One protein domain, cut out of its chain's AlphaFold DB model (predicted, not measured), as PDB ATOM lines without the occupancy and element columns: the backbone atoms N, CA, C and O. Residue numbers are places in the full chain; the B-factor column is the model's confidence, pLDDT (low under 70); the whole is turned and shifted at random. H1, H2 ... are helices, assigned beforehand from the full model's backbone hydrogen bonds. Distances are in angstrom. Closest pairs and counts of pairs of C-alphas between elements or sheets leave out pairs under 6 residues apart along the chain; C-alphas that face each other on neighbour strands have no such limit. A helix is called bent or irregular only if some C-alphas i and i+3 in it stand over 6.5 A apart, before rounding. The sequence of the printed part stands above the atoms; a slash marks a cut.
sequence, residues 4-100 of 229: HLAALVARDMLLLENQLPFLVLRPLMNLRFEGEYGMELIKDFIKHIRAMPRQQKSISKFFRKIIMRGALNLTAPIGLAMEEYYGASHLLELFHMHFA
ATOM      1  N   HIS A   4       4.296  13.223 -33.427       69.94
ATOM      2  CA  HIS A   4       4.071  12.075 -34.296       69.94
ATOM      3  C   HIS A   4       3.312  10.951 -33.573       69.94
ATOM      4  O   HIS A   4       2.271  10.508 -34.045       69.94
ATOM      5  N   LEU A   5       3.745  10.564 -32.367       74.75
ATOM      6  CA  LEU A   5       3.061   9.529 -31.583       74.75
ATOM      7  C   LEU A   5       1.626   9.939 -31.201       74.75
ATOM      8  O   LEU A   5       0.733   9.103 -31.153       74.75
ATOM      9  N   ALA A   6       1.389  11.232 -30.969       72.06
ATOM     10  CA  ALA A   6       0.053  11.769 -30.709       72.06
ATOM     11  C   ALA A   6      -0.889  11.658 -31.909       72.06
ATOM     12  O   ALA A   6      -2.055  11.312 -31.730       72.06
ATOM     13  N   ALA A   7      -0.381  11.923 -33.112       72.88
ATOM     14  CA  ALA A   7      -1.136  11.736 -34.341       72.88
ATOM     15  C   ALA A   7      -1.453  10.251 -34.583       72.88
ATOM     16  O   ALA A   7      -2.589   9.929 -34.915       72.88
ATOM     17  N   LEU A   8      -0.496   9.347 -34.330       80.44
ATOM     18  CA  LEU A   8      -0.710   7.900 -34.451       80.44
ATOM     19  C   LEU A   8      -1.811   7.401 -33.511       80.44
ATOM     20  O   LEU A   8      -2.741   6.744 -33.956       80.44
ATOM     21  N   VAL A   9      -1.763   7.784 -32.234       81.12
ATOM     22  CA  VAL A   9      -2.778   7.378 -31.250       81.12
ATOM     23  C   VAL A   9      -4.169   7.913 -31.613       81.12
ATOM     24  O   VAL A   9      -5.166   7.211 -31.463       81.12
ATOM     25  N   ALA A  10      -4.256   9.151 -32.106       78.31
ATOM     26  CA  ALA A  10      -5.526   9.724 -32.545       78.31
ATOM     27  C   ALA A  10      -6.084   9.037 -33.794       78.31
ATOM     28  O   ALA A  10      -7.277   8.748 -33.843       78.31
ATOM     29  N   ARG A  11      -5.216   8.742 -34.769       81.75
ATOM     30  CA  ARG A  11      -5.558   7.962 -35.960       81.75
ATOM     31  C   ARG A  11      -6.079   6.584 -35.566       81.75
ATOM     32  O   ARG A  11      -7.148   6.200 -36.019       81.75
ATOM     33  N   ASP A  12      -5.364   5.883 -34.688       87.62
ATOM     34  CA  ASP A  12      -5.721   4.531 -34.260       87.62
ATOM     35  C   ASP A  12      -7.069   4.508 -33.524       87.62
ATOM     36  O   ASP A  12      -7.860   3.591 -33.722       87.62
ATOM     37  N   MET A  13      -7.390   5.539 -32.731       86.38
ATOM     38  CA  MET A  13      -8.708   5.677 -32.090       86.38
ATOM     39  C   MET A  13      -9.865   5.905 -33.079       86.38
ATOM     40  O   MET A  13     -11.020   5.667 -32.728       86.38
ATOM     41  N   LEU A  14      -9.585   6.371 -34.298       87.81
ATOM     42  CA  LEU A  14     -10.581   6.606 -35.348       87.81
ATOM     43  C   LEU A  14     -10.632   5.476 -36.389       87.81
ATOM     44  O   LEU A  14     -11.372   5.592 -37.364       87.81
ATOM     45  N   LEU A  15      -9.885   4.383 -36.197       91.94
ATOM     46  CA  LEU A  15      -9.998   3.207 -37.060       91.94
ATOM     47  C   LEU A  15     -11.338   2.506 -36.832       91.94
ATOM     48  O   LEU A  15     -11.709   2.251 -35.688       91.94
ATOM     49  N   LEU A  16     -12.030   2.138 -37.908       90.62
ATOM     50  CA  LEU A  16     -13.312   1.432 -37.884       90.62
ATOM     51  C   LEU A  16     -13.224   0.115 -37.097       90.62
ATOM     52  O   LEU A  16     -14.122  -0.209 -36.326       90.62
ATOM     53  N   GLU A  17     -12.102  -0.593 -37.220       90.19
ATOM     54  CA  GLU A  17     -11.824  -1.846 -36.507       90.19
ATOM     55  C   GLU A  17     -11.529  -1.646 -35.008       90.19
ATOM     56  O   GLU A  17     -11.583  -2.594 -34.231       90.19
ATOM     57  N   ASN A  18     -11.234  -0.413 -34.584       91.06
ATOM     58  CA  ASN A  18     -10.843  -0.073 -33.214       91.06
ATOM     59  C   ASN A  18     -11.908   0.775 -32.497       91.06
ATOM     60  O   ASN A  18     -11.603   1.736 -31.787       91.06
ATOM     61  N   GLN A  19     -13.183   0.448 -32.710       91.38
ATOM     62  CA  GLN A  19     -14.297   1.173 -32.106       91.38
ATOM     63  C   GLN A  19     -14.823   0.459 -30.862       91.38
ATOM     64  O   GLN A  19     -15.475  -0.578 -30.935       91.38
ATOM     65  N   LEU A  20     -14.575   1.063 -29.697       89.31
ATOM     66  CA  LEU A  20     -15.204   0.651 -28.445       89.31
ATOM     67  C   LEU A  20     -16.562   1.348 -28.292       89.31
ATOM     68  O   LEU A  20     -16.606   2.585 -28.302       89.31
ATOM     69  N   PRO A  21     -17.658   0.598 -28.076       89.56
ATOM     70  CA  PRO A  21     -18.933   1.200 -27.730       89.56
ATOM     71  C   PRO A  21     -18.797   2.061 -26.472       89.56
ATOM     72  O   PRO A  21     -18.171   1.643 -25.494       89.56
ATOM     73  N   PHE A  22     -19.425   3.236 -26.436       85.00
ATOM     74  CA  PHE A  22     -19.373   4.115 -25.264       85.00
ATOM     75  C   PHE A  22     -19.933   3.451 -24.000       85.00
ATOM     76  O   PHE A  22     -19.495   3.775 -22.893       85.00
ATOM     77  N   LEU A  23     -20.843   2.482 -24.166       85.31
ATOM     78  CA  LEU A  23     -21.351   1.634 -23.087       85.31
ATOM     79  C   LEU A  23     -20.239   0.833 -22.392       85.31
ATOM     80  O   LEU A  23     -20.320   0.618 -21.189       85.31
ATOM     81  N   VAL A  24     -19.203   0.428 -23.131       88.56
ATOM     82  CA  VAL A  24     -18.025  -0.287 -22.613       88.56
ATOM     83  C   VAL A  24     -16.940   0.700 -22.185       88.56
ATOM     84  O   VAL A  24     -16.327   0.535 -21.130       88.56
ATOM     85  N   LEU A  25     -16.729   1.765 -22.964       85.62
ATOM     86  CA  LEU A  25     -15.694   2.761 -22.690       85.62
ATOM     87  C   LEU A  25     -15.907   3.462 -21.340       85.62
ATOM     88  O   LEU A  25     -14.942   3.710 -20.621       85.62
ATOM     89  N   ARG A  26     -17.160   3.752 -20.969       82.50
ATOM     90  CA  ARG A  26     -17.489   4.421 -19.701       82.50
ATOM     91  C   ARG A  26     -17.077   3.585 -18.472       82.50
ATOM     92  O   ARG A  26     -16.307   4.105 -17.667       82.50
ATOM     93  N   PRO A  27     -17.494   2.311 -18.318       85.75
ATOM     94  CA  PRO A  27     -16.979   1.438 -17.265       85.75
ATOM     95  C   PRO A  27     -15.452   1.323 -17.253       85.75
ATOM     96  O   PRO A  27     -14.857   1.426 -16.186       85.75
ATOM     97  N   LEU A  28     -14.804   1.165 -18.414       87.19
ATOM     98  CA  LEU A  28     -13.339   1.063 -18.491       87.19
ATOM     99  C   LEU A  28     -12.640   2.320 -17.962       87.19
ATOM    100  O   LEU A  28     -11.654   2.222 -17.229       87.19
ATOM    101  N   MET A  29     -13.163   3.501 -18.295       84.38
ATOM    102  CA  MET A  29     -12.637   4.755 -17.767       84.38
ATOM    103  C   MET A  29     -12.842   4.876 -16.262       84.38
ATOM    104  O   MET A  29     -11.908   5.282 -15.578       84.38
ATOM    105  N   ASN A  30     -14.003   4.474 -15.750       82.81
ATOM    106  CA  ASN A  30     -14.302   4.516 -14.317       82.81
ATOM    107  C   ASN A  30     -13.489   3.492 -13.506       82.81
ATOM    108  O   ASN A  30     -13.262   3.693 -12.319       82.81
ATOM    109  N   LEU A  31     -13.049   2.392 -14.130       86.44
ATOM    110  CA  LEU A  31     -12.150   1.415 -13.508       86.44
ATOM    111  C   LEU A  31     -10.708   1.925 -13.429       86.44
ATOM    112  O   LEU A  31     -10.006   1.647 -12.461       86.44
ATOM    113  N   ARG A  32     -10.243   2.636 -14.464       83.94
ATOM    114  CA  ARG A  32      -8.859   3.124 -14.544       83.94
ATOM    115  C   ARG A  32      -8.649   4.452 -13.821       83.94
ATOM    116  O   ARG A  32      -7.544   4.720 -13.356       83.94
ATOM    117  N   PHE A  33      -9.660   5.309 -13.816       83.38
ATOM    118  CA  PHE A  33      -9.579   6.670 -13.316       83.38
ATOM    119  C   PHE A  33     -10.645   6.904 -12.252       83.38
ATOM    120  O   PHE A  33     -11.802   6.542 -12.438       83.38
ATOM    121  N   GLU A  34     -10.261   7.557 -11.159       78.81
ATOM    122  CA  GLU A  34     -11.190   7.884 -10.083       78.81
ATOM    123  C   GLU A  34     -12.165   9.002 -10.494       78.81
ATOM    124  O   GLU A  34     -11.777  10.029 -11.065       78.81
ATOM    125  N   GLY A  35     -13.446   8.804 -10.174       75.25
ATOM    126  CA  GLY A  35     -14.514   9.771 -10.433       75.25
ATOM    127  C   GLY A  35     -14.728  10.081 -11.920       75.25
ATOM    128  O   GLY A  35     -14.530   9.249 -12.797       75.25
ATOM    129  N   GLU A  36     -15.131  11.318 -12.217       76.38
ATOM    130  CA  GLU A  36     -15.461  11.777 -13.579       76.38
ATOM    131  C   GLU A  36     -14.227  12.054 -14.464       76.38
ATOM    132  O   GLU A  36     -14.361  12.420 -15.634       76.38
ATOM    133  N   TYR A  37     -13.005  11.898 -13.943       77.06
ATOM    134  CA  TYR A  37     -11.785  12.312 -14.644       77.06
ATOM    135  C   TYR A  37     -11.595  11.590 -15.984       77.06
ATOM    136  O   TYR A  37     -11.282  12.226 -16.994       77.06
ATOM    137  N   GLY A  38     -11.822  10.274 -16.019       80.75
ATOM    138  CA  GLY A  38     -11.712   9.493 -17.252       80.75
ATOM    139  C   GLY A  38     -12.693   9.965 -18.330       80.75
ATOM    140  O   GLY A  38     -12.331  10.069 -19.503       80.75
ATOM    141  N   MET A  39     -13.907  10.349 -17.934       79.62
ATOM    142  CA  MET A  39     -14.902  10.900 -18.854       79.62
ATOM    143  C   MET A  39     -14.552  12.320 -19.310       79.62
ATOM    144  O   MET A  39     -14.747  12.642 -20.481       79.62
ATOM    145  N   GLU A  40     -13.970  13.157 -18.451       79.88
ATOM    146  CA  GLU A  40     -13.459  14.476 -18.850       79.88
ATOM    147  C   GLU A  40     -12.310  14.379 -19.867       79.88
ATOM    148  O   GLU A  40     -12.219  15.207 -20.775       79.88
ATOM    149  N   LEU A  41     -11.471  13.337 -19.798       79.75
ATOM    150  CA  LEU A  41     -10.460  13.073 -20.829       79.75
ATOM    151  C   LEU A  41     -11.090  12.762 -22.188       79.75
ATOM    152  O   LEU A  41     -10.644  13.304 -23.201       79.75
ATOM    153  N   ILE A  42     -12.139  11.935 -22.210       79.31
ATOM    154  CA  ILE A  42     -12.888  11.637 -23.438       79.31
ATOM    155  C   ILE A  42     -13.542  12.916 -23.970       79.31
ATOM    156  O   ILE A  42     -13.426  13.212 -25.158       79.31
ATOM    157  N   LYS A  43     -14.152  13.735 -23.100       77.12
ATOM    158  CA  LYS A  43     -14.741  15.032 -23.478       77.12
ATOM    159  C   LYS A  43     -13.707  15.965 -24.088       77.12
ATOM    160  O   LYS A  43     -13.962  16.546 -25.140       77.12
ATOM    161  N   ASP A  44     -12.554  16.127 -23.446       77.44
ATOM    162  CA  ASP A  44     -11.505  17.004 -23.954       77.44
ATOM    163  C   ASP A  44     -10.924  16.465 -25.277       77.44
ATOM    164  O   ASP A  44     -10.627  17.266 -26.166       77.44
ATOM    165  N   PHE A  45     -10.839  15.140 -25.459       79.00
ATOM    166  CA  PHE A  45     -10.437  14.528 -26.729       79.00
ATOM    167  C   PHE A  45     -11.452  14.789 -27.844       79.00
ATOM    168  O   PHE A  45     -11.081  15.247 -28.921       79.00
ATOM    169  N   ILE A  46     -12.744  14.593 -27.577       74.44
ATOM    170  CA  ILE A  46     -13.821  14.867 -28.539       74.44
ATOM    171  C   ILE A  46     -13.838  16.342 -28.928       74.44
ATOM    172  O   ILE A  46     -13.927  16.659 -30.111       74.44
ATOM    173  N   LYS A  47     -13.715  17.260 -27.959       72.44
ATOM    174  CA  LYS A  47     -13.601  18.701 -28.244       72.44
ATOM    175  C   LYS A  47     -12.402  18.997 -29.136       72.44
ATOM    176  O   LYS A  47     -12.490  19.858 -30.005       72.44
ATOM    177  N   HIS A  48     -11.285  18.312 -28.903       71.50
ATOM    178  CA  HIS A  48     -10.078  18.473 -29.699       71.50
ATOM    179  C   HIS A  48     -10.289  18.004 -31.139       71.50
ATOM    180  O   HIS A  48     -10.022  18.760 -32.068       71.50
ATOM    181  N   ILE A  49     -10.840  16.803 -31.316       68.44
ATOM    182  CA  ILE A  49     -11.156  16.239 -32.628       68.44
ATOM    183  C   ILE A  49     -12.176  17.119 -33.379       68.44
ATOM    184  O   ILE A  49     -11.966  17.460 -34.538       68.44
ATOM    185  N   ARG A  50     -13.252  17.568 -32.715       64.88
ATOM    186  CA  ARG A  50     -14.273  18.465 -33.297       64.88
ATOM    187  C   ARG A  50     -13.757  19.877 -33.618       64.88
ATOM    188  O   ARG A  50     -14.449  20.653 -34.267       64.88
ATOM    189  N   ALA A  51     -12.567  20.257 -33.154       61.06
ATOM    190  CA  ALA A  51     -11.954  21.546 -33.489       61.06
ATOM    191  C   ALA A  51     -11.081  21.496 -34.762       61.06
ATOM    192  O   ALA A  51     -10.585  22.545 -35.191       61.06
ATOM    193  N   MET A  52     -10.899  20.310 -35.364       55.38
ATOM    194  CA  MET A  52      -9.910  20.031 -36.418       55.38
ATOM    195  C   MET A  52     -10.160  20.597 -37.834       55.38
ATOM    196  O   MET A  52      -9.470  20.185 -38.759       55.38
ATOM    197  N   PRO A  53     -11.022  21.608 -38.036       50.66
ATOM    198  CA  PRO A  53     -10.883  22.444 -39.238       50.66
ATOM    199  C   PRO A  53     -10.833  23.958 -38.982       50.66
ATOM    200  O   PRO A  53     -10.584  24.719 -39.911       50.66
ATOM    201  N   ARG A  54     -11.049  24.442 -37.748       48.19
ATOM    202  CA  ARG A  54     -11.127  25.897 -37.459       48.19
ATOM    203  C   ARG A  54      -9.976  26.451 -36.625       48.19
ATOM    204  O   ARG A  54      -9.677  27.636 -36.728       48.19
ATOM    205  N   GLN A  55      -9.351  25.635 -35.778       48.78
ATOM    206  CA  GLN A  55      -8.245  26.051 -34.912       48.78
ATOM    207  C   GLN A  55      -7.384  24.834 -34.583       48.78
ATOM    208  O   GLN A  55      -7.617  24.163 -33.576       48.78
ATOM    209  N   GLN A  56      -6.383  24.538 -35.409       50.34
ATOM    210  CA  GLN A  56      -5.456  23.442 -35.140       50.34
ATOM    211  C   GLN A  56      -4.595  23.779 -33.909       50.34
ATOM    212  O   GLN A  56      -3.506  24.343 -33.990       50.34
ATOM    213  N   LYS A  57      -5.092  23.457 -32.711       54.72
ATOM    214  CA  LYS A  57      -4.232  23.299 -31.537       54.72
ATOM    215  C   LYS A  57      -3.517  21.965 -31.710       54.72
ATOM    216  O   LYS A  57      -4.149  20.973 -32.035       54.72
ATOM    217  N   SER A  58      -2.207  21.931 -31.483       61.50
ATOM    218  CA  SER A  58      -1.425  20.698 -31.634       61.50
ATOM    219  C   SER A  58      -1.972  19.569 -30.749       61.50
ATOM    220  O   SER A  58      -2.049  19.720 -29.526       61.50
ATOM    221  N   ILE A  59      -2.289  18.421 -31.352       68.00
ATOM    222  CA  ILE A  59      -2.728  17.204 -30.651       68.00
ATOM    223  C   ILE A  59      -1.687  16.694 -29.651       68.00
ATOM    224  O   ILE A  59      -2.009  16.239 -28.555       68.00
ATOM    225  N   SER A  60      -0.412  16.933 -29.948       65.69
ATOM    226  CA  SER A  60       0.705  16.735 -29.022       65.69
ATOM    227  C   SER A  60       0.532  17.517 -27.719       65.69
ATOM    228  O   SER A  60       0.754  16.994 -26.627       65.69
ATOM    229  N   LYS A  61       0.075  18.774 -27.810       74.19
ATOM    230  CA  LYS A  61      -0.177  19.639 -26.648       74.19
ATOM    231  C   LYS A  61      -1.341  19.112 -25.810       74.19
ATOM    232  O   LYS A  61      -1.279  19.190 -24.584       74.19
ATOM    233  N   PHE A  62      -2.363  18.551 -26.458       74.44
ATOM    234  CA  PHE A  62      -3.473  17.881 -25.785       74.44
ATOM    235  C   PHE A  62      -2.987  16.665 -24.982       74.44
ATOM    236  O   PHE A  62      -3.132  16.648 -23.760       74.44
ATOM    237  N   PHE A  63      -2.309  15.709 -25.618       72.50
ATOM    238  CA  PHE A  63      -1.806  14.526 -24.916       72.50
ATOM    239  C   PHE A  63      -0.764  14.864 -23.846       72.50
ATOM    240  O   PHE A  63      -0.756  14.254 -22.779       72.50
ATOM    241  N   ARG A  64       0.078  15.883 -24.061       76.69
ATOM    242  CA  ARG A  64       1.001  16.376 -23.026       76.69
ATOM    243  C   ARG A  64       0.247  16.887 -21.796       76.69
ATOM    244  O   ARG A  64       0.665  16.599 -20.680       76.69
ATOM    245  N   LYS A  65      -0.869  17.599 -21.986       77.06
ATOM    246  CA  LYS A  65      -1.744  18.050 -20.893       77.06
ATOM    247  C   LYS A  65      -2.365  16.865 -20.147       77.06
ATOM    248  O   LYS A  65      -2.414  16.906 -18.923       77.06
ATOM    249  N   ILE A  66      -2.792  15.816 -20.855       72.19
ATOM    250  CA  ILE A  66      -3.319  14.588 -20.235       72.19
ATOM    251  C   ILE A  66      -2.261  13.913 -19.371       72.19
ATOM    252  O   ILE A  66      -2.523  13.631 -18.206       72.19
ATOM    253  N   ILE A  67      -1.071  13.677 -19.927       74.25
ATOM    254  CA  ILE A  67       0.020  13.002 -19.214       74.25
ATOM    255  C   ILE A  67       0.394  13.793 -17.956       74.25
ATOM    256  O   ILE A  67       0.515  13.206 -16.887       74.25
ATOM    257  N   MET A  68       0.501  15.125 -18.055       70.31
ATOM    258  CA  MET A  68       0.795  15.985 -16.901       70.31
ATOM    259  C   MET A  68      -0.314  15.950 -15.841       70.31
ATOM    260  O   MET A  68      -0.009  15.916 -14.656       70.31
ATOM    261  N   ARG A  69      -1.593  15.932 -16.237       69.75
ATOM    262  CA  ARG A  69      -2.715  15.808 -15.289       69.75
ATOM    263  C   ARG A  69      -2.734  14.444 -14.597       69.75
ATOM    264  O   ARG A  69      -2.930  14.392 -13.389       69.75
ATOM    265  N   GLY A  70      -2.474  13.369 -15.346       63.78
ATOM    266  CA  GLY A  70      -2.386  12.009 -14.809       63.78
ATOM    267  C   GLY A  70      -1.192  11.797 -13.875       63.78
ATOM    268  O   GLY A  70      -1.308  11.047 -12.920       63.78
ATOM    269  N   ALA A  71      -0.070  12.487 -14.105       63.31
ATOM    270  CA  ALA A  71       1.099  12.431 -13.224       63.31
ATOM    271  C   ALA A  71       0.916  13.198 -11.899       63.31
ATOM    272  O   ALA A  71       1.650  12.946 -10.949       63.31
ATOM    273  N   LEU A  72      -0.027  14.146 -11.838       55.81
ATOM    274  CA  LEU A  72      -0.208  15.052 -10.699       55.81
ATOM    275  C   LEU A  72      -1.438  14.735  -9.828       55.81
ATOM    276  O   LEU A  72      -1.698  15.491  -8.898       55.81
ATOM    277  N   ASN A  73      -2.205  13.671 -10.115       56.31
ATOM    278  CA  ASN A  73      -3.447  13.307  -9.401       56.31
ATOM    279  C   ASN A  73      -4.405  14.498  -9.160       56.31
ATOM    280  O   ASN A  73      -5.108  14.563  -8.154       56.31
ATOM    281  N   LEU A  74      -4.426  15.476 -10.073       52.12
ATOM    282  CA  LEU A  74      -5.248  16.678  -9.933       52.12
ATOM    283  C   LEU A  74      -6.702  16.360 -10.302       52.12
ATOM    284  O   LEU A  74      -7.094  16.445 -11.468       52.12
ATOM    285  N   THR A  75      -7.509  16.027  -9.299       56.66
ATOM    286  CA  THR A  75      -8.970  15.986  -9.395       56.66
ATOM    287  C   THR A  75      -9.516  17.401  -9.227       56.66
ATOM    288  O   THR A  75      -9.452  17.966  -8.137       56.66
ATOM    289  N   ALA A  76     -10.068  17.999 -10.281       52.06
ATOM    290  CA  ALA A  76     -10.951  19.148 -10.103       52.06
ATOM    291  C   ALA A  76     -12.070  19.156 -11.152       52.06
ATOM    292  O   ALA A  76     -11.808  18.874 -12.328       52.06
ATOM    293  N   PRO A  77     -13.306  19.468 -10.726       62.28
ATOM    294  CA  PRO A  77     -14.499  19.359 -11.544       62.28
ATOM    295  C   PRO A  77     -14.640  20.585 -12.446       62.28
ATOM    296  O   PRO A  77     -14.209  21.673 -12.087       62.28
ATOM    297  N   ILE A  78     -15.287  20.400 -13.594       43.69
ATOM    298  CA  ILE A  78     -16.381  21.233 -14.114       43.69
ATOM    299  C   ILE A  78     -17.052  20.341 -15.158       43.69
ATOM    300  O   ILE A  78     -16.558  20.166 -16.270       43.69
ATOM    301  N   GLY A  79     -18.151  19.713 -14.743       42.22
ATOM    302  CA  GLY A  79     -18.963  18.882 -15.612       42.22
ATOM    303  C   GLY A  79     -19.666  19.749 -16.647       42.22
ATOM    304  O   GLY A  79     -20.480  20.604 -16.308       42.22
ATOM    305  N   LEU A  80     -19.366  19.512 -17.922       41.03
ATOM    306  CA  LEU A  80     -20.297  19.859 -18.992       41.03
ATOM    307  C   LEU A  80     -21.391  18.792 -19.054       41.03
ATOM    308  O   LEU A  80     -21.088  17.592 -18.976       41.03
ATOM    309  N   ALA A  81     -22.635  19.257 -19.186       44.84
ATOM    310  CA  ALA A  81     -23.835  18.434 -19.234       44.84
ATOM    311  C   ALA A  81     -23.758  17.380 -20.350       44.84
ATOM    312  O   ALA A  81     -23.314  17.635 -21.469       44.84
ATOM    313  N   MET A  82     -24.186  16.174 -19.989       50.03
ATOM    314  CA  MET A  82     -24.037  14.905 -20.704       50.03
ATOM    315  C   MET A  82     -24.911  14.736 -21.962       50.03
ATOM    316  O   MET A  82     -24.851  13.691 -22.607       50.03
ATOM    317  N   GLU A  83     -25.733  15.717 -22.320       53.56
ATOM    318  CA  GLU A  83     -26.861  15.497 -23.238       53.56
ATOM    319  C   GLU A  83     -26.458  15.333 -24.716       53.56
ATOM    320  O   GLU A  83     -27.226  14.793 -25.505       53.56
ATOM    321  N   GLU A  84     -25.222  15.677 -25.098       51.75
ATOM    322  CA  GLU A  84     -24.712  15.451 -26.464       51.75
ATOM    323  C   GLU A  84     -24.065  14.066 -26.689       51.75
ATOM    324  O   GLU A  84     -23.785  13.709 -27.832       51.75
ATOM    325  N   TYR A  85     -23.829  13.275 -25.629       53.22
ATOM    326  CA  TYR A  85     -23.163  11.961 -25.714       53.22
ATOM    327  C   TYR A  85     -24.077  10.815 -26.159       53.22
ATOM    328  O   TYR A  85     -23.582   9.778 -26.586       53.22
ATOM    329  N   TYR A  86     -25.395  10.971 -26.034       55.28
ATOM    330  CA  TYR A  86     -26.335   9.852 -26.146       55.28
ATOM    331  C   TYR A  86     -26.778   9.513 -27.576       55.28
ATOM    332  O   TYR A  86     -27.569   8.595 -27.757       55.28
ATOM    333  N   GLY A  87     -26.280  10.232 -28.587       69.31
ATOM    334  CA  GLY A  87     -26.667  10.008 -29.985       69.31
ATOM    335  C   GLY A  87     -25.744   9.089 -30.787       69.31
ATOM    336  O   GLY A  87     -26.147   8.665 -31.861       69.31
ATOM    337  N   ALA A  88     -24.533   8.810 -30.295       80.00
ATOM    338  CA  ALA A  88     -23.539   7.990 -30.984       80.00
ATOM    339  C   ALA A  88     -23.188   6.753 -30.152       80.00
ATOM    340  O   ALA A  88     -23.151   6.805 -28.922       80.00
ATOM    341  N   SER A  89     -22.889   5.653 -30.827       86.25
ATOM    342  CA  SER A  89     -22.549   4.357 -30.246       86.25
ATOM    343  C   SER A  89     -21.067   4.270 -29.900       86.25
ATOM    344  O   SER A  89     -20.707   3.652 -28.900       86.25
ATOM    345  N   HIS A  90     -20.206   4.902 -30.700       88.06
ATOM    346  CA  HIS A  90     -18.750   4.902 -30.548       88.06
ATOM    347  C   HIS A  90     -18.121   6.197 -31.093       88.06
ATOM    348  O   HIS A  90     -18.802   7.089 -31.604       88.06
ATOM    349  N   LEU A  91     -16.797   6.322 -30.964       87.00
ATOM    350  CA  LEU A  91     -16.061   7.548 -31.276       87.00
ATOM    351  C   LEU A  91     -16.114   7.935 -32.761       87.00
ATOM    352  O   LEU A  91     -16.304   9.109 -33.070       87.00
ATOM    353  N   LEU A  92     -15.954   6.974 -33.670       88.88
ATOM    354  CA  LEU A  92     -16.004   7.214 -35.112       88.88
ATOM    355  C   LEU A  92     -17.390   7.691 -35.567       88.88
ATOM    356  O   LEU A  92     -17.448   8.638 -36.340       88.88
ATOM    357  N   GLU A  93     -18.487   7.143 -35.029       88.38
ATOM    358  CA  GLU A  93     -19.842   7.660 -35.287       88.38
ATOM    359  C   GLU A  93     -19.978   9.103 -34.783       88.38
ATOM    360  O   GLU A  93     -20.454   9.987 -35.491       88.38
ATOM    361  N   LEU A  94     -19.488   9.384 -33.575       85.62
ATOM    362  CA  LEU A  94     -19.523  10.736 -33.026       85.62
ATOM    363  C   LEU A  94     -18.724  11.736 -33.878       85.62
ATOM    364  O   LEU A  94     -19.111  12.905 -33.995       85.62
ATOM    365  N   PHE A  95     -17.599  11.290 -34.436       84.38
ATOM    366  CA  PHE A  95     -16.783  12.095 -35.330       84.38
ATOM    367  C   PHE A  95     -17.435  12.264 -36.702       84.38
ATOM    368  O   PHE A  95     -17.464  13.368 -37.227       84.38
ATOM    369  N   HIS A  96     -18.052  11.217 -37.241       87.06
ATOM    370  CA  HIS A  96     -18.856  11.259 -38.460       87.06
ATOM    371  C   HIS A  96     -19.995  12.283 -38.363       87.06
ATOM    372  O   HIS A  96     -20.139  13.139 -39.239       87.06
ATOM    373  N   MET A  97     -20.721  12.296 -37.240       83.25
ATOM    374  CA  MET A  97     -21.780  13.271 -36.953       83.25
ATOM    375  C   MET A  97     -21.283  14.724 -36.869       83.25
ATOM    376  O   MET A  97     -22.094  15.642 -36.951       83.25
ATOM    377  N   HIS A  98     -19.978  14.968 -36.686       80.06
ATOM    378  CA  HIS A  98     -19.416  16.325 -36.680       80.06
ATOM    379  C   HIS A  98     -19.465  16.988 -38.063       80.06
ATOM    380  O   HIS A  98     -19.553  18.212 -38.153       80.06
ATOM    381  N   PHE A  99     -19.407  16.189 -39.128       79.62
ATOM    382  CA  PHE A  99     -19.410  16.680 -40.504       79.62
ATOM    383  C   PHE A  99     -20.818  16.893 -41.065       79.62
ATOM    384  O   PHE A  99     -20.958  17.465 -42.145       79.62
ATOM    385  N   ALA A 100     -21.852  16.479 -40.335       79.50
ATOM    386  CA  ALA A 100     -23.240  16.620 -40.742       79.50
ATOM    387  C   ALA A 100     -23.853  17.914 -40.206       79.50
ATOM    388  O   ALA A 100     -23.817  18.181 -39.000       79.50
TER     389      ALA A 100
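What this domain is: This is residues 4 to 100 of the 229 residues of an uncharacterized protein of Populus alba (UniProt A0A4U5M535). A helical hairpin, H3 and H4 side by side, has H3 in the middle of the domain; H1 and H2 each make a corner with one of its helices, H1 at the first residues of H4 and H2 at those of H3. The short H5 and H6 lie on the other side of H3 from H4, and the link of residues 72 to 81 crosses to that side. The printed part has 97 residues, with six named helices in the order H1 to H6 and no named strand, class all helix. It is compact, with a radius of gyration of the C-alphas of 13.4 A and spans of 36 by 29 by 25 A.

Where its parts are: H3, residues 37 to 49, is 18.4 A long and begins at C-alpha 37 (-11.785, 12.312, -14.644). H4, residues 59 to 71, is 18.5 A long. H1 is residues 4 to 13, from C-alpha 4 at (4.071, 12.075, -34.296), and H2 is residues 22 to 32, 14.5 A and 15.0 A long. H5, residues 82 to 87, is 10.8 A long and only just irregular: C-alphas 84 and 87 are 6.8 A apart. H6, residues 91 to 96, is 8.6 A long and ends at C-alpha 96 (-18.856, 11.259, -38.460).

How they stand to each other: H3 and H4 touch as a hairpin, opposite ways at a shallow tilt of 9 degrees; their closest C-alphas, of Leu 41 and Ile 66, are 7.3 A apart. H2 touches H3 with residues 38 to 39 of H3 alone, opposite ways at a steep tilt of 52 degrees, closest at the C-alphas of Met 29 and Gly 38, 4.9 A. H1 touches residues 59 to 63 of H4 alone, about perpendicular at 87 degrees, with C-alphas of Ala 6 and Ser 60 closest at 5.3 A. The helix packing is mostly crossed, but only just, with 1 of 3 pairs at a shallow tilt. H6 is close but not clearly touching to H3, the closest C-alphas being Ile 49 and Phe 95 at 7.5 A, and likewise to H5, at Gly 87 and Leu 94, 7.8 A. H5 and H3 are apart. Every O i to N i+4 pair is within hydrogen-bond range in H1, H3, H4 and H6; H2 has 6 of 7, and H5 0 of 2, with 1 of 3 O i to N i+3 pairs.

The domain as a whole: The C-alphas farthest apart, of Leu 72 and Ala 100, are 37.9 A apart. The printed part has no cut and no long link. Its mean pLDDT is 73.3; residue 4, residues 49 to 60 and residues 69 to 87 are under 70.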